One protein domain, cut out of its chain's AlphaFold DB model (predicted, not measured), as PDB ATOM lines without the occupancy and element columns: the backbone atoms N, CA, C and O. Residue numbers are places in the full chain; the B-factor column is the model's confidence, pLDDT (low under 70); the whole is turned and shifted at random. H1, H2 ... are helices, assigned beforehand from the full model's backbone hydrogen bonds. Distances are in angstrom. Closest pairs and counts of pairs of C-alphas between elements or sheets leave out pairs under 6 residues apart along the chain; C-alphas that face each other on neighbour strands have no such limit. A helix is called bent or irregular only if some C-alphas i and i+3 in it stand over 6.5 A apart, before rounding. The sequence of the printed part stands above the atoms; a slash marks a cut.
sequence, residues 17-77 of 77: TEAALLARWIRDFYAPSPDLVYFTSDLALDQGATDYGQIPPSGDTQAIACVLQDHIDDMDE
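This is residues 17 to 77 of the 77 residues of an uncharacterized protein of Streptomyces sp. CB01635 (UniProt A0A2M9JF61). The model is roughly a triangle: the long helix H3 makes one side, H1 starts beside the first half of H3 and slants away from it as the second, and the two long links, residues 31 to 41 and 47 to 60, run along the third. The short helix H2 sits where these links turn back, near the last part of H3. The 61 printed residues hold three named helices, in the order H1, H2, H3, and no named strand; the class is all helix. The whole is compact, with a radius of gyration of the C-alphas of 11.5 A, yet elongated in outline, spanning 32 by 20 by 15 A.

H1 is residues 17 to 30, 18.7 A from C-alpha 17 at (213.022, 247.135, 177.837) to C-alpha 30 at (212.682, 228.529, 176.258). It is only just irregular: C-alphas 27 and 30 are 6.6 A apart. H2 is residues 42 to 46, 6.1 A long. H3 is residues 61 to 76, 22.7 A long, ending with C-alpha 76 at (214.356, 253.614, 194.194).

H1 touches H3, which meets it with residues 61 to 68 alone; the closest C-alphas are those of Thr 17 and Ala 65, 4.9 A apart. They run opposite ways at a steep tilt of 54 degrees. H2 and H3 are close but not clearly touching, their closest C-alphas being those of Ala 44 and Met 75, 6.4 A apart. H1 and H2 are apart. Residues 38 to 39 pair with residues 53 to 54, antiparallel. In H1 and H2 every O i to N i+4 pair is within hydrogen-bond range; in H3, 11 of 12 are.

The two C-alphas farthest apart, those of Phe 29 and Glu 77, are 34.4 A apart. The printed part has no cut, and it ends at residue 77, the chain's last. The links H1 to H2, of 11 residues, and H2 to H3, of 14, are both long. The mean pLDDT of the printed part is 90.2, and residue 77 alone is under 70.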
ATOM      1  N   THR A  17     213.392 247.545 179.202       95.75
ATOM      2  CA  THR A  17     213.022 247.135 177.837       95.75
ATOM      3  C   THR A  17     213.870 245.969 177.320       95.75
ATOM      4  O   THR A  17     213.345 245.042 176.702       95.75
ATOM      5  N   GLU A  18     215.180 245.981 177.568       96.00
ATOM      6  CA  GLU A  18     216.080 244.893 177.155       96.00
ATOM      7  C   GLU A  18     215.837 243.625 177.979       96.00
ATOM      8  O   GLU A  18     215.764 242.525 177.425       96.00
ATOM      9  N   ALA A  19     215.633 243.773 179.289       95.50
ATOM     10  CA  ALA A  19     215.260 242.674 180.171       95.50
ATOM     11  C   ALA A  19     213.898 242.069 179.782       95.50
ATOM     12  O   ALA A  19     213.741 240.847 179.797       95.50
ATOM     13  N   ALA A  20     212.941 242.889 179.337       96.31
ATOM     14  CA  ALA A  20     211.637 242.429 178.870       96.31
ATOM     15  C   ALA A  20     211.727 241.534 177.626       96.31
ATOM     16  O   ALA A  20     210.974 240.566 177.512       96.31
ATOM     17  N   LEU A  21     212.660 241.809 176.704       95.75
ATOM     18  CA  LEU A  21     212.905 240.937 175.550       95.75
ATOM     19  C   LEU A  21     213.385 239.551 175.992       95.75
ATOM     20  O   LEU A  21     212.895 238.540 175.485       95.75
ATOM     21  N   LEU A  22     214.305 239.501 176.961       94.56
ATOM     22  CA  LEU A  22     214.794 238.246 177.525       94.56
ATOM     23  C   LEU A  22     213.681 237.495 178.268       94.56
ATOM     24  O   LEU A  22     213.469 236.313 178.009       94.56
ATOM     25  N   ALA A  23     212.945 238.179 179.146       94.25
ATOM     26  CA  ALA A  23     211.845 237.592 179.908       94.25
ATOM     27  C   ALA A  23     210.766 237.011 178.984       94.25
ATOM     28  O   ALA A  23     210.321 235.879 179.178       94.25
ATOM     29  N   ARG A  24     210.411 237.741 177.918       94.56
ATOM     30  CA  ARG A  24     209.490 237.254 176.890       94.56
ATOM     31  C   ARG A  24     210.028 236.020 176.178       94.56
ATOM     32  O   ARG A  24     209.282 235.071 175.974       94.56
ATOM     33  N   TRP A  25     211.305 236.015 175.797       94.00
ATOM     34  CA  TRP A  25     211.908 234.852 175.148       94.00
ATOM     35  C   TRP A  25     211.895 233.618 176.060       94.00
ATOM     36  O   TRP A  25     211.577 232.518 175.602       94.00
ATOM     37  N   ILE A  26     212.160 233.801 177.357       92.81
ATOM     38  CA  ILE A  26     212.067 232.722 178.346       92.81
ATOM     39  C   ILE A  26     210.632 232.183 178.411       92.81
ATOM     40  O   ILE A  26     210.440 230.975 178.266       92.81
ATOM     41  N   ARG A  27     209.650 233.083 178.568       92.88
ATOM     42  CA  ARG A  27     208.218 232.773 178.695       92.88
ATOM     43  C   ARG A  27     207.633 232.095 177.459       92.88
ATOM     44  O   ARG A  27     206.845 231.171 177.607       92.88
ATOM     45  N   ASP A  28     207.984 232.567 176.263       92.56
ATOM     46  CA  ASP A  28     207.326 232.165 175.013       92.56
ATOM     47  C   ASP A  28     208.056 231.008 174.305       92.56
ATOM     48  O   ASP A  28     207.418 230.237 173.588       92.56
ATOM     49  N   PHE A  29     209.379 230.872 174.484       91.25
ATOM     50  CA  PHE A  29     210.197 229.948 173.685       91.25
ATOM     51  C   PHE A  29     211.028 228.958 174.503       91.25
ATOM     52  O   PHE A  29     211.045 227.775 174.167       91.25
ATOM     53  N   TYR A  30     211.751 229.407 175.533       88.69
ATOM     54  CA  TYR A  30     212.682 228.529 176.258       88.69
ATOM     55  C   TYR A  30     211.967 227.581 177.224       88.69
ATOM     56  O   TYR A  30     212.209 226.375 177.225       88.69
ATOM     57  N   ALA A  31     211.070 228.134 178.034       83.62
ATOM     58  CA  ALA A  31     210.230 227.408 178.968       83.62
ATOM     59  C   ALA A  31     208.796 227.907 178.761       83.62
ATOM     60  O   ALA A  31     208.363 228.773 179.519       83.62
ATOM     61  N   PRO A  32     208.087 227.413 177.721       79.06
ATOM     62  CA  PRO A  32     206.766 227.895 177.328       79.06
ATOM     63  C   PRO A  32     205.730 227.593 178.412       79.06
ATOM     64  O   PRO A  32     205.001 226.603 178.368       79.06
ATOM     65  N   SER A  33     205.723 228.430 179.439       78.56
ATOM     66  CA  SER A  33     204.883 228.323 180.614       78.56
ATOM     67  C   SER A  33     204.607 229.737 181.119       78.56
ATOM     68  O   SER A  33     205.428 230.316 181.837       78.56
ATOM     69  N   PRO A  34     203.479 230.326 180.697       75.88
ATOM     70  CA  PRO A  34     203.205 231.744 180.893       75.88
ATOM     71  C   PRO A  34     203.139 232.148 182.372       75.88
ATOM     72  O   PRO A  34     203.472 233.279 182.703       75.88
ATOM     73  N   ASP A  35     202.804 231.212 183.263       85.06
ATOM     74  CA  ASP A  35     202.595 231.481 184.689       85.06
ATOM     75  C   ASP A  35     203.824 231.178 185.570       85.06
ATOM     76  O   ASP A  35     203.763 231.332 186.790       85.06
ATOM     77  N   LEU A  36     204.941 230.725 184.984       86.50
ATOM     78  CA  LEU A  36     206.112 230.249 185.738       86.50
ATOM     79  C   LEU A  36     207.338 231.165 185.660       86.50
ATOM     80  O   LEU A  36     208.381 230.825 186.221       86.50
ATOM     81  N   VAL A  37     207.237 232.315 184.987       91.12
ATOM     82  CA  VAL A  37     208.346 233.271 184.893       91.12
ATOM     83  C   VAL A  37     208.166 234.381 185.924       91.12
ATOM     84  O   VAL A  37     207.213 235.155 185.871       91.12
ATOM     85  N   TYR A  38     209.124 234.460 186.841       93.00
ATOM     86  CA  TYR A  38     209.192 235.460 187.902       93.00
ATOM     87  C   TYR A  38     210.463 236.295 187.751       93.00
ATOM     88  O   TYR A  38     211.433 235.855 187.130       93.00
ATOM     89  N   PHE A  39     210.461 237.494 188.322       93.31
ATOM     90  CA  PHE A  39     211.570 238.434 188.273       93.31
ATOM     91  C   PHE A  39     211.770 239.142 189.620       93.31
ATOM     92  O   PHE A  39     210.888 239.174 190.474       93.31
ATOM     93  N   THR A  40     212.965 239.693 189.797       92.88
ATOM     94  CA  THR A  40     213.360 240.594 190.888       92.88
ATOM     95  C   THR A  40     214.541 241.428 190.391       92.88
ATOM     96  O   THR A  40     215.187 241.045 189.409       92.88
ATOM     97  N   SER A  41     214.845 242.538 191.057       90.69
ATOM     98  CA  SER A  41     216.074 243.309 190.850       90.69
ATOM     99  C   SER A  41     217.149 242.957 191.889       90.69
ATOM    100  O   SER A  41     216.834 242.446 192.967       90.69
ATOM    101  N   ASP A  42     218.422 243.232 191.573       89.06
ATOM    102  CA  ASP A  42     219.525 243.097 192.539       89.06
ATOM    103  C   ASP A  42     219.314 244.029 193.743       89.06
ATOM    104  O   ASP A  42     219.527 243.614 194.875       89.06
ATOM    105  N   LEU A  43     218.806 245.248 193.512       87.88
ATOM    106  CA  LEU A  43     218.497 246.202 194.580       87.88
ATOM    107  C   LEU A  43     217.450 245.648 195.555       87.88
ATOM    108  O   LEU A  43     217.658 245.696 196.764       87.88
ATOM    109  N   ALA A  44     216.365 245.057 195.043       87.56
ATOM    110  CA  ALA A  44     215.349 244.419 195.878       87.56
ATOM    111  C   ALA A  44     215.947 243.269 196.709       87.56
ATOM    112  O   ALA A  44     215.685 243.152 197.907       87.56
ATOM    113  N   LEU A  45     216.799 242.438 196.100       88.12
ATOM    114  CA  LEU A  45     217.487 241.359 196.812       88.12
ATOM    115  C   LEU A  45     218.435 241.891 197.895       88.12
ATOM    116  O   LEU A  45     218.459 241.342 198.998       88.12
ATOM    117  N   ASP A  46     219.174 242.963 197.610       89.06
ATOM    118  CA  ASP A  46     220.080 243.620 198.558       89.06
ATOM    119  C   ASP A  46     219.319 244.246 199.739       89.06
ATOM    120  O   ASP A  46     219.802 244.223 200.875       89.06
ATOM    121  N   GLN A  47     218.098 244.733 199.505       88.56
ATOM    122  CA  GLN A  47     217.176 245.200 200.547       88.56
ATOM    123  C   GLN A  47     216.498 244.049 201.319       88.56
ATOM    124  O   GLN A  47     215.774 244.285 202.289       88.56
ATOM    125  N   GLY A  48     216.749 242.793 200.939       87.00
ATOM    126  CA  GLY A  48     216.195 241.610 201.593       87.00
ATOM    127  C   GLY A  48     214.774 241.258 201.151       87.00
ATOM    128  O   GLY A  48     214.092 240.519 201.865       87.00
ATOM    129  N   ALA A  49     214.322 241.759 199.996       85.94
ATOM    130  CA  ALA A  49     213.041 241.377 199.421       85.94
ATOM    131  C   ALA A  49     212.993 239.860 199.192       85.94
ATOM    132  O   ALA A  49     213.921 239.242 198.665       85.94
ATOM    133  N   THR A  50     211.887 239.257 199.618       82.69
ATOM    134  CA  THR A  50     211.620 237.821 199.429       82.69
ATOM    135  C   THR A  50     210.491 237.565 198.439       82.69
ATOM    136  O   THR A  50     210.317 236.429 197.990       82.69
ATOM    137  N   ASP A  51     209.777 238.626 198.070       83.12
ATOM    138  CA  ASP A  51     208.694 238.599 197.107       83.12
ATOM    139  C   ASP A  51     209.249 238.829 195.702       83.12
ATOM    140  O   ASP A  51     210.047 239.736 195.463       83.12
ATOM    141  N   TYR A  52     208.821 237.985 194.769       88.88
ATOM    142  CA  TYR A  52     209.189 238.072 193.362       88.88
ATOM    143  C   TYR A  52     208.002 238.591 192.558       88.88
ATOM    144  O   TYR A  52     206.873 238.124 192.731       88.88
ATOM    145  N   GLY A  53     208.265 239.510 191.631       91.44
ATOM    146  CA  GLY A  53     207.281 239.926 190.643       91.44
ATOM    147  C   GLY A  53     207.022 238.806 189.636       91.44
ATOM    148  O   GLY A  53     207.917 238.023 189.313       91.44
ATOM    149  N   GLN A  54     205.801 238.712 189.118       93.31
ATOM    150  CA  GLN A  54     205.468 237.760 188.059       93.31
ATOM    151  C   GLN A  54     205.467 238.471 186.705       93.31
ATOM    152  O   GLN A  54     204.886 239.546 186.558       93.31
ATOM    153  N   ILE A  55     206.097 237.864 185.698       94.19
ATOM    154  CA  ILE A  55     205.981 238.349 184.323       94.19
ATOM    155  C   ILE A  55     204.542 238.109 183.849       94.19
ATOM    156  O   ILE A  55     204.024 237.009 184.048       94.19
ATOM    157  N   PRO A  56     203.891 239.084 183.189       93.62
ATOM    158  CA  PRO A  56     202.552 238.893 182.652       93.62
ATOM    159  C   PRO A  56     202.449 237.624 181.785       93.62
ATOM    160  O   PRO A  56     203.262 237.443 180.865       93.62
ATOM    161  N   PRO A  57     201.434 236.766 182.004       91.38
ATOM    162  CA  PRO A  57     201.304 235.491 181.293       91.38
ATOM    163  C   PRO A  57     200.987 235.671 179.806       91.38
ATOM    164  O   PRO A  57     201.246 234.803 178.976       91.38
ATOM    165  N   SER A  58     200.450 236.833 179.449       87.81
ATOM    166  CA  SER A  58     200.186 237.243 178.077       87.81
ATOM    167  C   SER A  58     200.569 238.703 177.895       87.81
ATOM    168  O   SER A  58     200.685 239.443 178.870       87.81
ATOM    169  N   GLY A  59     200.730 239.121 176.646       85.88
ATOM    170  CA  GLY A  59     201.100 240.488 176.304       85.88
ATOM    171  C   GLY A  59     202.424 240.553 175.561       85.88
ATOM    172  O   GLY A  59     203.157 239.561 175.437       85.88
ATOM    173  N   ASP A  60     202.687 241.732 175.020       92.00
ATOM    174  CA  ASP A  60     203.897 242.024 174.276       92.00
ATOM    175  C   ASP A  60     205.043 242.453 175.202       92.00
ATOM    176  O   ASP A  60     204.943 242.474 176.430       92.00
ATOM    177  N   THR A  61     206.179 242.762 174.588       95.38
ATOM    178  CA  THR A  61     207.378 243.196 175.300       95.38
ATOM    179  C   THR A  61     207.150 244.499 176.068       95.38
ATOM    180  O   THR A  61     207.775 244.694 177.103       95.38
ATOM    181  N   GLN A  62     206.265 245.382 175.596       96.50
ATOM    182  CA  GLN A  62     206.027 246.669 176.240       96.50
ATOM    183  C   GLN A  62     205.294 246.484 177.568       96.50
ATOM    184  O   GLN A  62     205.707 247.065 178.566       96.50
ATOM    185  N   ALA A  63     204.276 245.620 177.606       95.12
ATOM    186  CA  ALA A  63     203.585 245.285 178.851       95.12
ATOM    187  C   ALA A  63     204.541 244.702 179.905       95.12
ATOM    188  O   ALA A  63     204.466 245.056 181.078       95.12
ATOM    189  N   ILE A  64     205.473 243.843 179.480       96.38
ATOM    190  CA  ILE A  64     206.499 243.293 180.374       96.38
ATOM    191  C   ILE A  64     207.457 244.398 180.838       96.38
ATOM    192  O   ILE A  64     207.753 244.477 182.023       96.38
ATOM    193  N   ALA A  65     207.919 245.262 179.931       97.12
ATOM    194  CA  ALA A  65     208.839 246.347 180.262       97.12
ATOM    195  C   ALA A  65     208.246 247.328 181.280       97.12
ATOM    196  O   ALA A  65     208.967 247.742 182.179       97.12
ATOM    197  N   CYS A  66     206.951 247.647 181.180       96.44
ATOM    198  CA  CYS A  66     206.259 248.467 182.177       96.44
ATOM    199  C   CYS A  66     206.327 247.829 183.567       96.44
ATOM    200  O   CYS A  66     206.821 248.461 184.484       96.44
ATOM    201  N   VAL A  67     205.958 246.551 183.702       95.75
ATOM    202  CA  VAL A  67     205.990 245.852 185.002       95.75
ATOM    203  C   VAL A  67     207.407 245.771 185.586       95.75
ATOM    204  O   VAL A  67     207.588 245.871 186.796       95.75
ATOM    205  N   LEU A  68     208.424 245.596 184.735       95.31
ATOM    206  CA  LEU A  68     209.819 245.620 185.176       95.31
ATOM    207  C   LEU A  68     210.254 247.016 185.636       95.31
ATOM    208  O   LEU A  68     210.990 247.117 186.611       95.31
ATOM    209  N   GLN A  69     209.830 248.067 184.929       95.62
ATOM    210  CA  GLN A  69     210.166 249.445 185.275       95.62
ATOM    211  C   GLN A  69     209.457 249.883 186.557       95.62
ATOM    212  O   GLN A  69     210.128 250.411 187.432       95.62
ATOM    213  N   ASP A  70     208.166 249.579 186.701       94.94
ATOM    214  CA  ASP A  70     207.391 249.878 187.909       94.94
ATOM    215  C   ASP A  70     208.077 249.277 189.150       94.94
ATOM    216  O   ASP A  70     208.258 249.952 190.153       94.94
ATOM    217  N   HIS A  71     208.570 248.035 189.054       93.25
ATOM    218  CA  HIS A  71     209.332 247.415 190.141       93.25
ATOM    219  C   HIS A  71     210.668 248.109 190.438       93.25
ATOM    220  O   HIS A  71     211.106 248.090 191.580       93.25
ATOM    221  N   ILE A  72     211.364 248.646 189.434       90.62
ATOM    222  CA  ILE A  72     212.610 249.394 189.668       90.62
ATOM    223  C   ILE A  72     212.283 250.712 190.371       90.62
ATOM    224  O   ILE A  72     212.917 251.031 191.372       90.62
ATOM    225  N   ASP A  73     211.267 251.422 189.880       92.12
ATOM    226  CA  ASP A  73     210.839 252.711 190.418       92.12
ATOM    227  C   ASP A  73     210.367 252.571 191.879       92.12
ATOM    228  O   ASP A  73     210.771 253.370 192.719       92.12
ATOM    229  N   ASP A  74     209.621 251.508 192.212       88.88
ATOM    230  CA  ASP A  74     209.186 251.192 193.585       88.88
ATOM    231  C   ASP A  74     210.358 250.953 194.560       88.88
ATOM    232  O   ASP A  74     210.195 251.097 195.771       88.88
ATOM    233  N   MET A  75     211.524 250.523 194.065       84.06
ATOM    234  CA  MET A  75     212.698 250.203 194.894       84.06
ATOM    235  C   MET A  75     213.675 251.376 195.037       84.06
ATOM    236  O   MET A  75     214.543 251.330 195.916       84.06
ATOM    237  N   ASP A  76     213.552 252.389 194.176       76.19
ATOM    238  CA  ASP A  76     214.356 253.614 194.194       76.19
ATOM    239  C   ASP A  76     213.791 254.689 195.159       76.19
ATOM    240  O   ASP A  76     214.469 255.693 195.408       76.19
ATOM    241  N   GLU A  77     212.588 254.487 195.720       63.59
ATOM    242  CA  GLU A  77     211.975 255.320 196.782       63.59
ATOM    243  C   GLU A  77     212.477 254.990 198.203       63.59
ATOM    244  O   GLU A  77     212.691 255.955 198.981       63.59
TER     245      GLU A  77